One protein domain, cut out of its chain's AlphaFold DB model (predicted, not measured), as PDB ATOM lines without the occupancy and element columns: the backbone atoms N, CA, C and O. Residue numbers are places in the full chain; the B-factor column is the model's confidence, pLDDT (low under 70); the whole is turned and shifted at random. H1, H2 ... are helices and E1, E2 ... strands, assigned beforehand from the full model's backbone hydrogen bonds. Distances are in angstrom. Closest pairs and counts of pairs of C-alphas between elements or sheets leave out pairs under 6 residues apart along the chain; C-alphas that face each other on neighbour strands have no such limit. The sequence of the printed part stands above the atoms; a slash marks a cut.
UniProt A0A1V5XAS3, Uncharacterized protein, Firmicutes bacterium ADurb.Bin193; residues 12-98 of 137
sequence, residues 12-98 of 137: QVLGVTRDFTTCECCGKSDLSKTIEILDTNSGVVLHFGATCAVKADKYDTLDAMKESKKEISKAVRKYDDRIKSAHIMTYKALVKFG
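AT A GLANCE: This is residues 12 to 98 of the 137 residues of an uncharacterized protein of Firmicutes bacterium ADurb.Bin193 (UniProt A0A1V5XAS3). One very long helix, H2, lies with part of its length over one face of a small antiparallel sheet of three strands, and its far part, residues 81 to 97, sticks out past the body like a handle. The short helix H1 sits on the same face of the sheet as H2, and a long loop, residues 18 to 33, joins the first two strands. The printed part has 87 residues, with three named strands and then two named helices in the order E1, E2, E3, H1, H2; the sheet runs E1, E2, E3, and the class is mixed, helices and strands. The whole is loose, with a radius of gyration of the C-alphas of 15.7 A, and spans 54 by 26 by 20 A, a rod whose length is made by the free arm of H2.

IN THESE COORDINATES: The first strand, E1, covers residues 12 to 17, 14.7 A from first to last C-alpha, and begins at C-alpha 12 at (5.038, -17.730, 28.787). After residues 18 to 33 comes E2, residues 34 to 39, 15.7 A long. E3 covers residues 45 to 49 and is 13.5 A long. H1, residues 50 to 53, follows directly, with C-alpha 50 at (16.419, -15.818, 37.833), and is 5.2 A long. H2, the longest helix, runs from residue 62 to residue 97, 36 residues over 51.9 A, from C-alpha 62 at (9.836, -3.322, 26.517) to C-alpha 97 at (10.305, -32.225, 69.628).

HOW THE PARTS SIT: E1, E2 and E3 form a meander, each strand the antiparallel neighbour of the one before, with E1 and E3 as edge strands. E1 and E2 are a hairpin, their directions 156 degrees apart; N 14 and O 36 are 3.0 A apart and N 38 and O 12 are 2.8 A apart, both within hydrogen-bond range. E2 and E3 are also a hairpin, at 145 degrees, with N 35 and O 48 within hydrogen-bond range at 2.7 A and N 46 and O 37 at 2.8 A. H2 is on one face of this sheet, two layers, a helix layer on a strand layer, at a height over the sheet of 9.1 A. It lies over E1 and runs along the strands, at 25 degrees to E1 on the local plane. The closest C-alphas of E1 and H2 are those of Gly 15 and Ala 75, 5.9 A apart. H1 is on the same face at a height over the sheet of 8.5 A and lies only just over E2, with 3 of its C-alphas falling on that strand. The closest C-alphas of E2 and H1 are those of Ile 35 and Ala 50, 6.0 A apart. H1 and H2 touch, H2 with its residues 69 to 76 alone; the closest C-alphas are those of Ala 53 and Ile 72, 7.7 A apart. In H2 every O i to N i+4 pair is within hydrogen-bond range, while H1 is too short for such a pair and has 0 of its 1 O i to N i+3 pair within range.

THE WHOLE: The two C-alphas farthest apart are those of Asp 60 and Gly 98, 54.9 A. Residues 81 to 98, of which 81 to 97 belong to H2, stand free; the body without them has 69 residues and spans 30 by 24 by 20 A, with a radius of gyration of 11.2 A. The printed part has no cut. The link from E1 to E2 is long, with 16 residues; the links from E2 to E3 and from E3 to H1 are tight, and that from H1 to H2 is short. The mean pLDDT of the printed part is 84.0, and the model's confidence is under 70 at residue 94 and residues 96 to 98.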
ATOM      1  N   GLN A  12       5.893 -17.316  27.696       83.12
ATOM      2  CA  GLN A  12       5.038 -17.730  28.787       83.12
ATOM      3  C   GLN A  12       5.908 -18.313  29.899       83.12
ATOM      4  O   GLN A  12       6.717 -19.211  29.667       83.12
ATOM      5  N   VAL A  13       5.746 -17.805  31.118       87.81
ATOM      6  CA  VAL A  13       6.473 -18.320  32.283       87.81
ATOM      7  C   VAL A  13       5.759 -19.568  32.797       87.81
ATOM      8  O   VAL A  13       4.625 -19.481  33.263       87.81
ATOM      9  N   LEU A  14       6.420 -20.727  32.729       87.81
ATOM     10  CA  LEU A  14       5.858 -21.992  33.219       87.81
ATOM     11  C   LEU A  14       6.006 -22.111  34.738       87.81
ATOM     12  O   LEU A  14       5.072 -22.515  35.433       87.81
ATOM     13  N   GLY A  15       7.159 -21.706  35.275       88.88
ATOM     14  CA  GLY A  15       7.406 -21.788  36.708       88.88
ATOM     15  C   GLY A  15       8.869 -21.673  37.106       88.88
ATOM     16  O   GLY A  15       9.714 -21.168  36.367       88.88
ATOM     17  N   VAL A  16       9.141 -22.115  38.334       90.25
ATOM     18  CA  VAL A  16      10.486 -22.207  38.906       90.25
ATOM     19  C   VAL A  16      10.757 -23.671  39.219       90.25
ATOM     20  O   VAL A  16      10.014 -24.271  39.999       90.25
ATOM     21  N   THR A  17      11.834 -24.208  38.654       89.19
ATOM     22  CA  THR A  17      12.313 -25.571  38.889       89.19
ATOM     23  C   THR A  17      13.733 -25.571  39.471       89.19
ATOM     24  O   THR A  17      14.454 -24.565  39.445       89.19
ATOM     25  N   ARG A  18      14.122 -26.713  40.043       86.44
ATOM     26  CA  ARG A  18      15.495 -27.045  40.444       86.44
ATOM     27  C   ARG A  18      16.085 -28.217  39.661       86.44
ATOM     28  O   ARG A  18      17.244 -28.536  39.898       86.44
ATOM     29  N   ASP A  19      15.333 -28.807  38.735       85.62
ATOM     30  CA  ASP A  19      15.786 -29.965  37.951       85.62
ATOM     31  C   ASP A  19      16.974 -29.597  37.049       85.62
ATOM     32  O   ASP A  19      17.881 -30.394  36.827       85.62
ATOM     33  N   PHE A  20      17.012 -28.340  36.600       85.62
ATOM     34  CA  PHE A  20      18.101 -27.776  35.813       85.62
ATOM     35  C   PHE A  20      18.869 -26.751  36.641       85.62
ATOM     36  O   PHE A  20      18.286 -25.795  37.152       85.62
ATOM     37  N   THR A  21      20.187 -26.911  36.754       88.38
ATOM     38  CA  THR A  21      21.067 -26.014  37.531       88.38
ATOM     39  C   THR A  21      21.983 -25.162  36.653       88.38
ATOM     40  O   THR A  21      22.780 -24.378  37.170       88.38
ATOM     41  N   THR A  22      21.858 -25.269  35.329       86.81
ATOM     42  CA  THR A  22      22.668 -24.550  34.340       86.81
ATOM     43  C   THR A  22      21.849 -23.514  33.580       86.81
ATOM     44  O   THR A  22      20.742 -23.793  33.133       86.81
ATOM     45  N   CYS A  23      22.397 -22.310  33.405       87.62
ATOM     46  CA  CYS A  23      21.733 -21.221  32.692       87.62
ATOM     47  C   CYS A  23      22.040 -21.314  31.201       87.62
ATOM     48  O   CYS A  23      23.197 -21.155  30.809       87.62
ATOM     49  N   GLU A  24      21.020 -21.400  30.356       85.12
ATOM     50  CA  GLU A  24      21.209 -21.424  28.900       85.12
ATOM     51  C   GLU A  24      21.665 -20.074  28.323       85.12
ATOM     52  O   GLU A  24      22.178 -19.995  27.213       85.12
ATOM     53  N   CYS A  25      21.532 -18.984  29.089       83.06
ATOM     54  CA  CYS A  25      21.974 -17.657  28.657       83.06
ATOM     55  C   CYS A  25      23.490 -17.455  28.758       83.06
ATOM     56  O   CYS A  25      24.086 -16.812  27.902       83.06
ATOM     57  N   CYS A  26      24.089 -17.885  29.867       82.50
ATOM     58  CA  CYS A  26      25.473 -17.549  30.216       82.50
ATOM     59  C   CYS A  26      26.321 -18.773  30.563       82.50
ATOM     60  O   CYS A  26      27.486 -18.620  30.913       82.50
ATOM     61  N   GLY A  27      25.741 -19.973  30.522       84.56
ATOM     62  CA  GLY A  27      26.413 -21.222  30.871       84.56
ATOM     63  C   GLY A  27      26.709 -21.388  32.361       84.56
ATOM     64  O   GLY A  27      27.333 -22.372  32.738       84.56
ATOM     65  N   LYS A  28      26.289 -20.452  33.225       86.94
ATOM     66  CA  LYS A  28      26.552 -20.542  34.666       86.94
ATOM     67  C   LYS A  28      25.852 -21.769  35.256       86.94
ATOM     68  O   LYS A  28      24.633 -21.882  35.122       86.94
ATOM     69  N   SER A  29      26.622 -22.642  35.898       85.69
ATOM     70  CA  SER A  29      26.156 -23.804  36.659       85.69
ATOM     71  C   SER A  29      25.834 -23.439  38.112       85.69
ATOM     72  O   SER A  29      26.040 -22.298  38.540       85.69
ATOM     73  N   ASP A  30      25.314 -24.408  38.868       86.12
ATOM     74  CA  ASP A  30      25.053 -24.305  40.310       86.12
ATOM     75  C   ASP A  30      24.026 -23.227  40.683       86.12
ATOM     76  O   ASP A  30      24.098 -22.553  41.716       86.12
ATOM     77  N   LEU A  31      23.025 -23.049  39.821       86.00
ATOM     78  CA  LEU A  31      21.908 -22.154  40.086       86.00
ATOM     79  C   LEU A  31      21.030 -22.719  41.201       86.00
ATOM     80  O   LEU A  31      20.488 -23.815  41.102       86.00
ATOM     81  N   SER A  32      20.789 -21.914  42.237       84.00
ATOM     82  CA  SER A  32      19.889 -22.288  43.340       84.00
ATOM     83  C   SER A  32      18.421 -22.429  42.912       84.00
ATOM     84  O   SER A  32      17.611 -23.019  43.634       84.00
ATOM     85  N   LYS A  33      18.064 -21.801  41.786       86.88
ATOM     86  CA  LYS A  33      16.748 -21.870  41.151       86.88
ATOM     87  C   LYS A  33      16.834 -21.459  39.688       86.88
ATOM     88  O   LYS A  33      17.535 -20.497  39.351       86.88
ATOM     89  N   THR A  34      16.040 -22.135  38.875       92.38
ATOM     90  CA  THR A  34      15.970 -21.939  37.432       92.38
ATOM     91  C   THR A  34      14.529 -21.665  37.041       92.38
ATOM     92  O   THR A  34      13.591 -22.201  37.624       92.38
ATOM     93  N   ILE A  35      14.352 -20.745  36.107       91.00
ATOM     94  CA  ILE A  35      13.058 -20.297  35.616       91.00
ATOM     95  C   ILE A  35      12.832 -20.929  34.260       91.00
ATOM     96  O   ILE A  35      13.683 -20.815  33.377       91.00
ATOM     97  N   GLU A  36      11.676 -21.563  34.125       91.00
ATOM     98  CA  GLU A  36      11.237 -22.198  32.892       91.00
ATOM     99  C   GLU A  36      10.391 -21.218  32.098       91.00
ATOM    100  O   GLU A  36       9.366 -20.709  32.573       91.00
ATOM    101  N   ILE A  37      10.847 -20.944  30.884       88.81
ATOM    102  CA  ILE A  37      10.210 -20.011  29.972       88.81
ATOM    103  C   ILE A  37       9.912 -20.748  28.675       88.81
ATOM    104  O   ILE A  37      10.825 -21.216  28.006       88.81
ATOM    105  N   LEU A  38       8.637 -20.819  28.307       87.00
ATOM    106  CA  LEU A  38       8.209 -21.306  27.005       87.00
ATOM    107  C   LEU A  38       8.216 -20.145  26.012       87.00
ATOM    108  O   LEU A  38       7.506 -19.155  26.208       87.00
ATOM    109  N   ASP A  39       8.974 -20.274  24.930       85.38
ATOM    110  CA  ASP A  39       8.779 -19.425  23.761       85.38
ATOM    111  C   ASP A  39       7.603 -19.958  22.947       85.38
ATOM    112  O   ASP A  39       7.654 -21.034  22.356       85.38
ATOM    113  N   THR A  40       6.528 -19.183  22.900       81.88
ATOM    114  CA  THR A  40       5.302 -19.576  22.194       81.88
ATOM    115  C   THR A  40       5.441 -19.554  20.672       81.88
ATOM    116  O   THR A  40       4.566 -20.076  19.990       81.88
ATOM    117  N   ASN A  41       6.519 -18.979  20.123       80.62
ATOM    118  CA  ASN A  41       6.755 -18.973  18.675       80.62
ATOM    119  C   ASN A  41       7.505 -20.218  18.210       80.62
ATOM    120  O   ASN A  41       7.145 -20.802  17.193       80.62
ATOM    121  N   SER A  42       8.553 -20.611  18.938       79.62
ATOM    122  CA  SER A  42       9.341 -21.807  18.623       79.62
ATOM    123  C   SER A  42       8.792 -23.078  19.278       79.62
ATOM    124  O   SER A  42       9.124 -24.177  18.844       79.62
ATOM    125  N   GLY A  43       7.956 -22.945  20.312       82.56
ATOM    126  CA  GLY A  43       7.485 -24.066  21.127       82.56
ATOM    127  C   GLY A  43       8.570 -24.653  22.035       82.56
ATOM    128  O   GLY A  43       8.367 -25.718  22.613       82.56
ATOM    129  N   VAL A  44       9.720 -23.985  22.158       85.56
ATOM    130  CA  VAL A  44      10.864 -24.460  22.940       85.56
ATOM    131  C   VAL A  44      10.765 -23.945  24.373       85.56
ATOM    132  O   VAL A  44      10.514 -22.762  24.614       85.56
ATOM    133  N   VAL A  45      10.980 -24.847  25.332       88.19
ATOM    134  CA  VAL A  45      11.143 -24.503  26.747       88.19
ATOM    135  C   VAL A  45      12.615 -24.222  27.004       88.19
ATOM    136  O   VAL A  45      13.463 -25.042  26.670       88.19
ATOM    137  N   LEU A  46      12.891 -23.064  27.591       87.94
ATOM    138  CA  LEU A  46      14.227 -22.594  27.921       87.94
ATOM    139  C   LEU A  46      14.385 -22.428  29.431       87.94
ATOM    140  O   LEU A  46      13.449 -22.041  30.146       87.94
ATOM    141  N   HIS A  47      15.610 -22.647  29.896       89.81
ATOM    142  CA  HIS A  47      15.974 -22.694  31.307       89.81
ATOM    143  C   HIS A  47      16.966 -21.587  31.647       89.81
ATOM    144  O   HIS A  47      18.145 -21.597  31.276       89.81
ATOM    145  N   PHE A  48      16.498 -20.599  32.409       89.38
ATOM    146  CA  PHE A  48      17.306 -19.437  32.770       89.38
ATOM    147  C   PHE A  48      17.449 -19.262  34.274       89.38
ATOM    148  O   PHE A  48      16.498 -19.399  35.038       89.38
ATOM    149  N   GLY A  49      18.628 -18.826  34.718       88.94
ATOM    150  CA  GLY A  49      18.774 -18.310  36.075       88.94
ATOM    151  C   GLY A  49      17.880 -17.082  36.294       88.94
ATOM    152  O   GLY A  49      17.692 -16.278  35.380       88.94
ATOM    153  N   ALA A  50      17.374 -16.889  37.516       86.50
ATOM    154  CA  ALA A  50      16.419 -15.818  37.833       86.50
ATOM    155  C   ALA A  50      16.888 -14.406  37.427       86.50
ATOM    156  O   ALA A  50      16.086 -13.580  36.999       86.50
ATOM    157  N   THR A  51      18.191 -14.128  37.522       87.88
ATOM    158  CA  THR A  51      18.775 -12.847  37.096       87.88
ATOM    159  C   THR A  51      18.851 -12.708  35.580       87.88
ATOM    160  O   THR A  51      18.687 -11.609  35.065       87.88
ATOM    161  N   CYS A  52      19.090 -13.805  34.861       87.25
ATOM    162  CA  CYS A  52      19.154 -13.814  33.403       87.25
ATOM    163  C   CYS A  52      17.756 -13.771  32.783       87.25
ATOM    164  O   CYS A  52      17.587 -13.148  31.745       87.25
ATOM    165  N   ALA A  53      16.758 -14.370  33.433       85.75
ATOM    166  CA  ALA A  53      15.373 -14.410  32.970       85.75
ATOM    167  C   ALA A  53      14.719 -13.014  32.852       85.75
ATOM    168  O   ALA A  53      13.834 -12.812  32.026       85.75
ATOM    169  N   VAL A  54      15.155 -12.038  33.657       85.62
ATOM    170  CA  VAL A  54      14.576 -10.679  33.706       85.62
ATOM    171  C   VAL A  54      15.347  -9.634  32.892       85.62
ATOM    172  O   VAL A  54      15.022  -8.447  32.963       85.62
ATOM    173  N   LYS A  55      16.401 -10.033  32.169       85.12
ATOM    174  CA  LYS A  55      17.203  -9.089  31.385       85.12
ATOM    175  C   LYS A  55      16.467  -8.640  30.123       85.12
ATOM    176  O   LYS A  55      15.766  -9.425  29.501       85.12
ATOM    177  N   ALA A  56      16.658  -7.373  29.755       71.62
ATOM    178  CA  ALA A  56      16.003  -6.746  28.607       71.62
ATOM    179  C   ALA A  56      16.475  -7.294  27.252       71.62
ATOM    180  O   ALA A  56      15.698  -7.310  26.309       71.62
ATOM    181  N   ASP A  57      17.719  -7.770  27.180       76.88
ATOM    182  CA  ASP A  57      18.366  -8.312  25.975       76.88
ATOM    183  C   ASP A  57      17.690  -9.574  25.413       76.88
ATOM    184  O   ASP A  57      17.976  -9.983  24.294       76.88
ATOM    185  N   LYS A  58      16.786 -10.179  26.184       75.69
ATOM    186  CA  LYS A  58      16.030 -11.367  25.795       75.69
ATOM    187  C   LYS A  58      14.716 -11.068  25.091       75.69
ATOM    188  O   LYS A  58      14.171 -11.979  24.481       75.69
ATOM    189  N   TYR A  59      14.197  -9.852  25.216       80.25
ATOM    190  CA  TYR A  59      12.837  -9.515  24.817       80.25
ATOM    191  C   TYR A  59      12.844  -8.546  23.649       80.25
ATOM    192  O   TYR A  59      13.505  -7.511  23.699       80.25
ATOM    193  N   ASP A  60      12.018  -8.830  22.649       78.94
ATOM    194  CA  ASP A  60      11.914  -7.967  21.471       78.94
ATOM    195  C   ASP A  60      11.267  -6.605  21.788       78.94
ATOM    196  O   ASP A  60      11.521  -5.616  21.104       78.94
ATOM    197  N   THR A  61      10.427  -6.527  22.828       83.00
ATOM    198  CA  THR A  61       9.741  -5.288  23.226       83.00
ATOM    199  C   THR A  61       9.834  -5.024  24.729       83.00
ATOM    200  O   THR A  61       9.863  -5.945  25.550       83.00
ATOM    201  N   LEU A  62       9.829  -3.740  25.109       82.44
ATOM    202  CA  LEU A  62       9.836  -3.322  26.517       82.44
ATOM    203  C   LEU A  62       8.575  -3.763  27.269       82.44
ATOM    204  O   LEU A  62       8.651  -4.059  28.461       82.44
ATOM    205  N   ASP A  63       7.426  -3.811  26.595       83.31
ATOM    206  CA  ASP A  63       6.168  -4.217  27.222       83.31
ATOM    207  C   ASP A  63       6.127  -5.724  27.478       83.31
ATOM    208  O   ASP A  63       5.760  -6.137  28.580       83.31
ATOM    209  N   ALA A  64       6.622  -6.538  26.534       79.75
ATOM    210  CA  ALA A  64       6.823  -7.967  26.768       79.75
ATOM    211  C   ALA A  64       7.770  -8.199  27.955       79.75
ATOM    212  O   ALA A  64       7.447  -8.961  28.863       79.75
ATOM    213  N   MET A  65       8.887  -7.464  28.016       84.94
ATOM    214  CA  MET A  65       9.823  -7.552  29.138       84.94
ATOM    215  C   MET A  65       9.165  -7.215  30.481       84.94
ATOM    216  O   MET A  65       9.377  -7.922  31.468       84.94
ATOM    217  N   LYS A  66       8.357  -6.150  30.546       86.38
ATOM    218  CA  LYS A  66       7.668  -5.744  31.780       86.38
ATOM    219  C   LYS A  66       6.664  -6.793  32.249       86.38
ATOM    220  O   LYS A  66       6.656  -7.105  33.444       86.38
ATOM    221  N   GLU A  67       5.844  -7.327  31.346       85.31
ATOM    222  CA  GLU A  67       4.848  -8.340  31.709       85.31
ATOM    223  C   GLU A  67       5.540  -9.621  32.179       85.31
ATOM    224  O   GLU A  67       5.301 -10.095  33.290       85.31
ATOM    225  N   SER A  68       6.522 -10.100  31.422       83.88
ATOM    226  CA  SER A  68       7.294 -11.277  31.802       83.88
ATOM    227  C   SER A  68       8.047 -11.094  33.112       83.88
ATOM    228  O   SER A  68       8.030 -11.978  33.964       83.88
ATOM    229  N   LYS A  69       8.650  -9.926  33.355       88.38
ATOM    230  CA  LYS A  69       9.301  -9.624  34.637       88.38
ATOM    231  C   LYS A  69       8.316  -9.703  35.801       88.38
ATOM    232  O   LYS A  69       8.686 -10.169  36.883       88.38
ATOM    233  N   LYS A  70       7.074  -9.255  35.609       88.62
ATOM    234  CA  LYS A  70       6.010  -9.327  36.618       88.62
ATOM    235  C   LYS A  70       5.597 -10.776  36.877       88.62
ATOM    236  O   LYS A  70       5.475 -11.156  38.042       88.62
ATOM    237  N   GLU A  71       5.435 -11.584  35.835       88.88
ATOM    238  CA  GLU A  71       5.138 -13.017  35.947       88.88
ATOM    239  C   GLU A  71       6.269 -13.793  36.628       88.88
ATOM    240  O   GLU A  71       6.033 -14.472  37.629       88.88
ATOM    241  N   ILE A  72       7.508 -13.597  36.173       89.50
ATOM    242  CA  ILE A  72       8.726 -14.153  36.770       89.50
ATOM    243  C   ILE A  72       8.797 -13.794  38.255       89.50
ATOM    244  O   ILE A  72       8.964 -14.664  39.107       89.50
ATOM    245  N   SER A  73       8.622 -12.514  38.592       89.81
ATOM    246  CA  SER A  73       8.693 -12.056  39.983       89.81
ATOM    247  C   SER A  73       7.608 -12.696  40.849       89.81
ATOM    248  O   SER A  73       7.873 -13.053  41.997       89.81
ATOM    249  N   LYS A  74       6.392 -12.874  40.322       91.12
ATOM    250  CA  LYS A  74       5.311 -13.580  41.025       91.12
ATOM    251  C   LYS A  74       5.646 -15.057  41.235       91.12
ATOM    252  O   LYS A  74       5.435 -15.558  42.337       91.12
ATOM    253  N   ALA A  75       6.166 -15.739  40.216       88.50
ATOM    254  CA  ALA A  75       6.550 -17.146  40.297       88.50
ATOM    255  C   ALA A  75       7.671 -17.364  41.326       88.50
ATOM    256  O   ALA A  75       7.546 -18.210  42.210       88.50
ATOM    257  N   VAL A  76       8.714 -16.529  41.280       89.88
ATOM    258  CA  VAL A  76       9.832 -16.573  42.232       89.88
ATOM    259  C   VAL A  76       9.364 -16.297  43.656       89.88
ATOM    260  O   VAL A  76       9.746 -17.033  44.560       89.88
ATOM    261  N   ARG A  77       8.503 -15.294  43.874       91.25
ATOM    262  CA  ARG A  77       7.949 -15.008  45.209       91.25
ATOM    263  C   ARG A  77       7.163 -16.190  45.764       91.25
ATOM    264  O   ARG A  77       7.449 -16.630  46.868       91.25
ATOM    265  N   LYS A  78       6.240 -16.754  44.976       89.88
ATOM    266  CA  LYS A  78       5.469 -17.941  45.380       89.88
ATOM    267  C   LYS A  78       6.384 -19.115  45.732       89.88
ATOM    268  O   LYS A  78       6.123 -19.817  46.704       89.88
ATOM    269  N   TYR A  79       7.444 -19.331  44.956       88.12
ATOM    270  CA  TYR A  79       8.429 -20.372  45.236       88.12
ATOM    271  C   TYR A  79       9.180 -20.104  46.548       88.12
ATOM    272  O   TYR A  79       9.220 -20.966  47.425       88.12
ATOM    273  N   ASP A  80       9.716 -18.896  46.726       88.88
ATOM    274  CA  ASP A  80      10.463 -18.515  47.926       88.88
ATOM    275  C   ASP A  80       9.576 -18.570  49.188       88.88
ATOM    276  O   ASP A  80      10.035 -19.013  50.240       88.88
ATOM    277  N   ASP A  81       8.295 -18.200  49.094       89.31
ATOM    278  CA  ASP A  81       7.327 -18.279  50.197       89.31
ATOM    279  C   ASP A  81       7.023 -19.730  50.599       89.31
ATOM    280  O   ASP A  81       6.913 -20.040  51.790       89.31
ATOM    281  N   ARG A  82       6.957 -20.654  49.631       85.81
ATOM    282  CA  ARG A  82       6.840 -22.097  49.907       85.81
ATOM    283  C   ARG A  82       8.074 -22.634  50.630       85.81
ATOM    284  O   ARG A  82       7.936 -23.384  51.591       85.81
ATOM    285  N   ILE A  83       9.271 -22.220  50.216       86.69
ATOM    286  CA  ILE A  83      10.515 -22.647  50.870       86.69
ATOM    287  C   ILE A  83      10.617 -22.066  52.284       86.69
ATOM    288  O   ILE A  83      10.939 -22.790  53.223       86.69
ATOM    289  N   LYS A  84      10.293 -20.780  52.468       86.88
ATOM    290  CA  LYS A  84      10.298 -20.135  53.790       86.88
ATOM    291  C   LYS A  84       9.275 -20.756  54.730       86.88
ATOM    292  O   LYS A  84       9.604 -21.020  55.882       86.88
ATOM    293  N   SER A  85       8.051 -20.994  54.263       84.44
ATOM    294  CA  SER A  85       7.018 -21.625  55.090       84.44
ATOM    295  C   SER A  85       7.415 -23.045  55.490       84.44
ATOM    296  O   SER A  85       7.317 -23.374  56.671       84.44
ATOM    297  N   ALA A  86       7.965 -23.837  54.564       82.94
ATOM    298  CA  ALA A  86       8.523 -25.150  54.875       82.94
ATOM    299  C   ALA A  86       9.642 -25.054  55.925       82.94
ATOM    300  O   ALA A  86       9.581 -25.751  56.934       82.94
ATOM    301  N   HIS A  87      10.594 -24.130  55.756       80.69
ATOM    302  CA  HIS A  87      11.697 -23.925  56.698       80.69
ATOM    303  C   HIS A  87      11.220 -23.501  58.099       80.69
ATOM    304  O   HIS A  87      11.736 -23.962  59.116       80.69
ATOM    305  N   ILE A  88      10.204 -22.636  58.180       82.19
ATOM    306  CA  ILE A  88       9.602 -22.226  59.456       82.19
ATOM    307  C   ILE A  88       8.887 -23.407  60.118       82.19
ATOM    308  O   ILE A  88       8.996 -23.579  61.332       82.19
ATOM    309  N   MET A  89       8.158 -24.219  59.349       79.12
ATOM    310  CA  MET A  89       7.475 -25.401  59.876       79.12
ATOM    311  C   MET A  89       8.470 -26.443  60.387       79.12
ATOM    312  O   MET A  89       8.286 -26.946  61.494       79.12
ATOM    313  N   THR A  90       9.544 -26.718  59.641       77.62
ATOM    314  CA  THR A  90      10.596 -27.648  60.073       77.62
ATOM    315  C   THR A  90      11.300 -27.132  61.320       77.62
ATOM    316  O   THR A  90      11.441 -27.878  62.283       77.62
ATOM    317  N   TYR A  91      11.660 -25.847  61.363       78.81
ATOM    318  CA  TYR A  91      12.274 -25.245  62.546       78.81
ATOM    319  C   TYR A  91      11.358 -25.330  63.777       78.81
ATOM    320  O   TYR A  91      11.784 -25.775  64.841       78.81
ATOM    321  N   LYS A  92      10.073 -24.974  63.635       77.06
ATOM    322  CA  LYS A  92       9.087 -25.087  64.723       77.06
ATOM    323  C   LYS A  92       8.898 -26.530  65.192       77.06
ATOM    324  O   LYS A  92       8.745 -26.747  66.390       77.06
ATOM    325  N   ALA A  93       8.902 -27.498  64.277       73.94
ATOM    326  CA  ALA A  93       8.820 -28.910  64.628       73.94
ATOM    327  C   ALA A  93      10.045 -29.338  65.448       73.94
ATOM    328  O   ALA A  93       9.878 -29.891  66.531       73.94
ATOM    329  N   LEU A  94      11.258 -28.997  65.002       68.88
ATOM    330  CA  LEU A  94      12.499 -29.315  65.718       68.88
ATOM    331  C   LEU A  94      12.517 -28.727  67.138       68.88
ATOM    332  O   LEU A  94      12.806 -29.440  68.091       68.88
ATOM    333  N   VAL A  95      12.114 -27.463  67.309       70.88
ATOM    334  CA  VAL A  95      12.029 -26.822  68.636       70.88
ATOM    335  C   VAL A  95      10.964 -27.466  69.536       70.88
ATOM    336  O   VAL A  95      11.093 -27.438  70.759       70.88
ATOM    337  N   LYS A  96       9.900 -28.035  68.956       64.19
ATOM    338  CA  LYS A  96       8.808 -28.675  69.705       64.19
ATOM    339  C   LYS A  96       9.137 -30.109  70.131       64.19
ATOM    340  O   LYS A  96       8.680 -30.525  71.189       64.19
ATOM    341  N   PHE A  97       9.896 -30.848  69.324       57.84
ATOM    342  CA  PHE A  97      10.305 -32.225  69.628       57.84
ATOM    343  C   PHE A  97      11.628 -32.318  70.393       57.84
ATOM    344  O   PHE A  97      11.915 -33.371  70.953       57.84
ATOM    345  N   GLY A  98      12.408 -31.236  70.445       49.84
ATOM    346  CA  GLY A  98      13.693 -31.207  71.131       49.84
ATOM    347  C   GLY A  98      13.701 -30.376  72.402       49.84
ATOM    348  O   GLY A  98      14.423 -29.394  72.463       49.84
TER     349      GLY A  98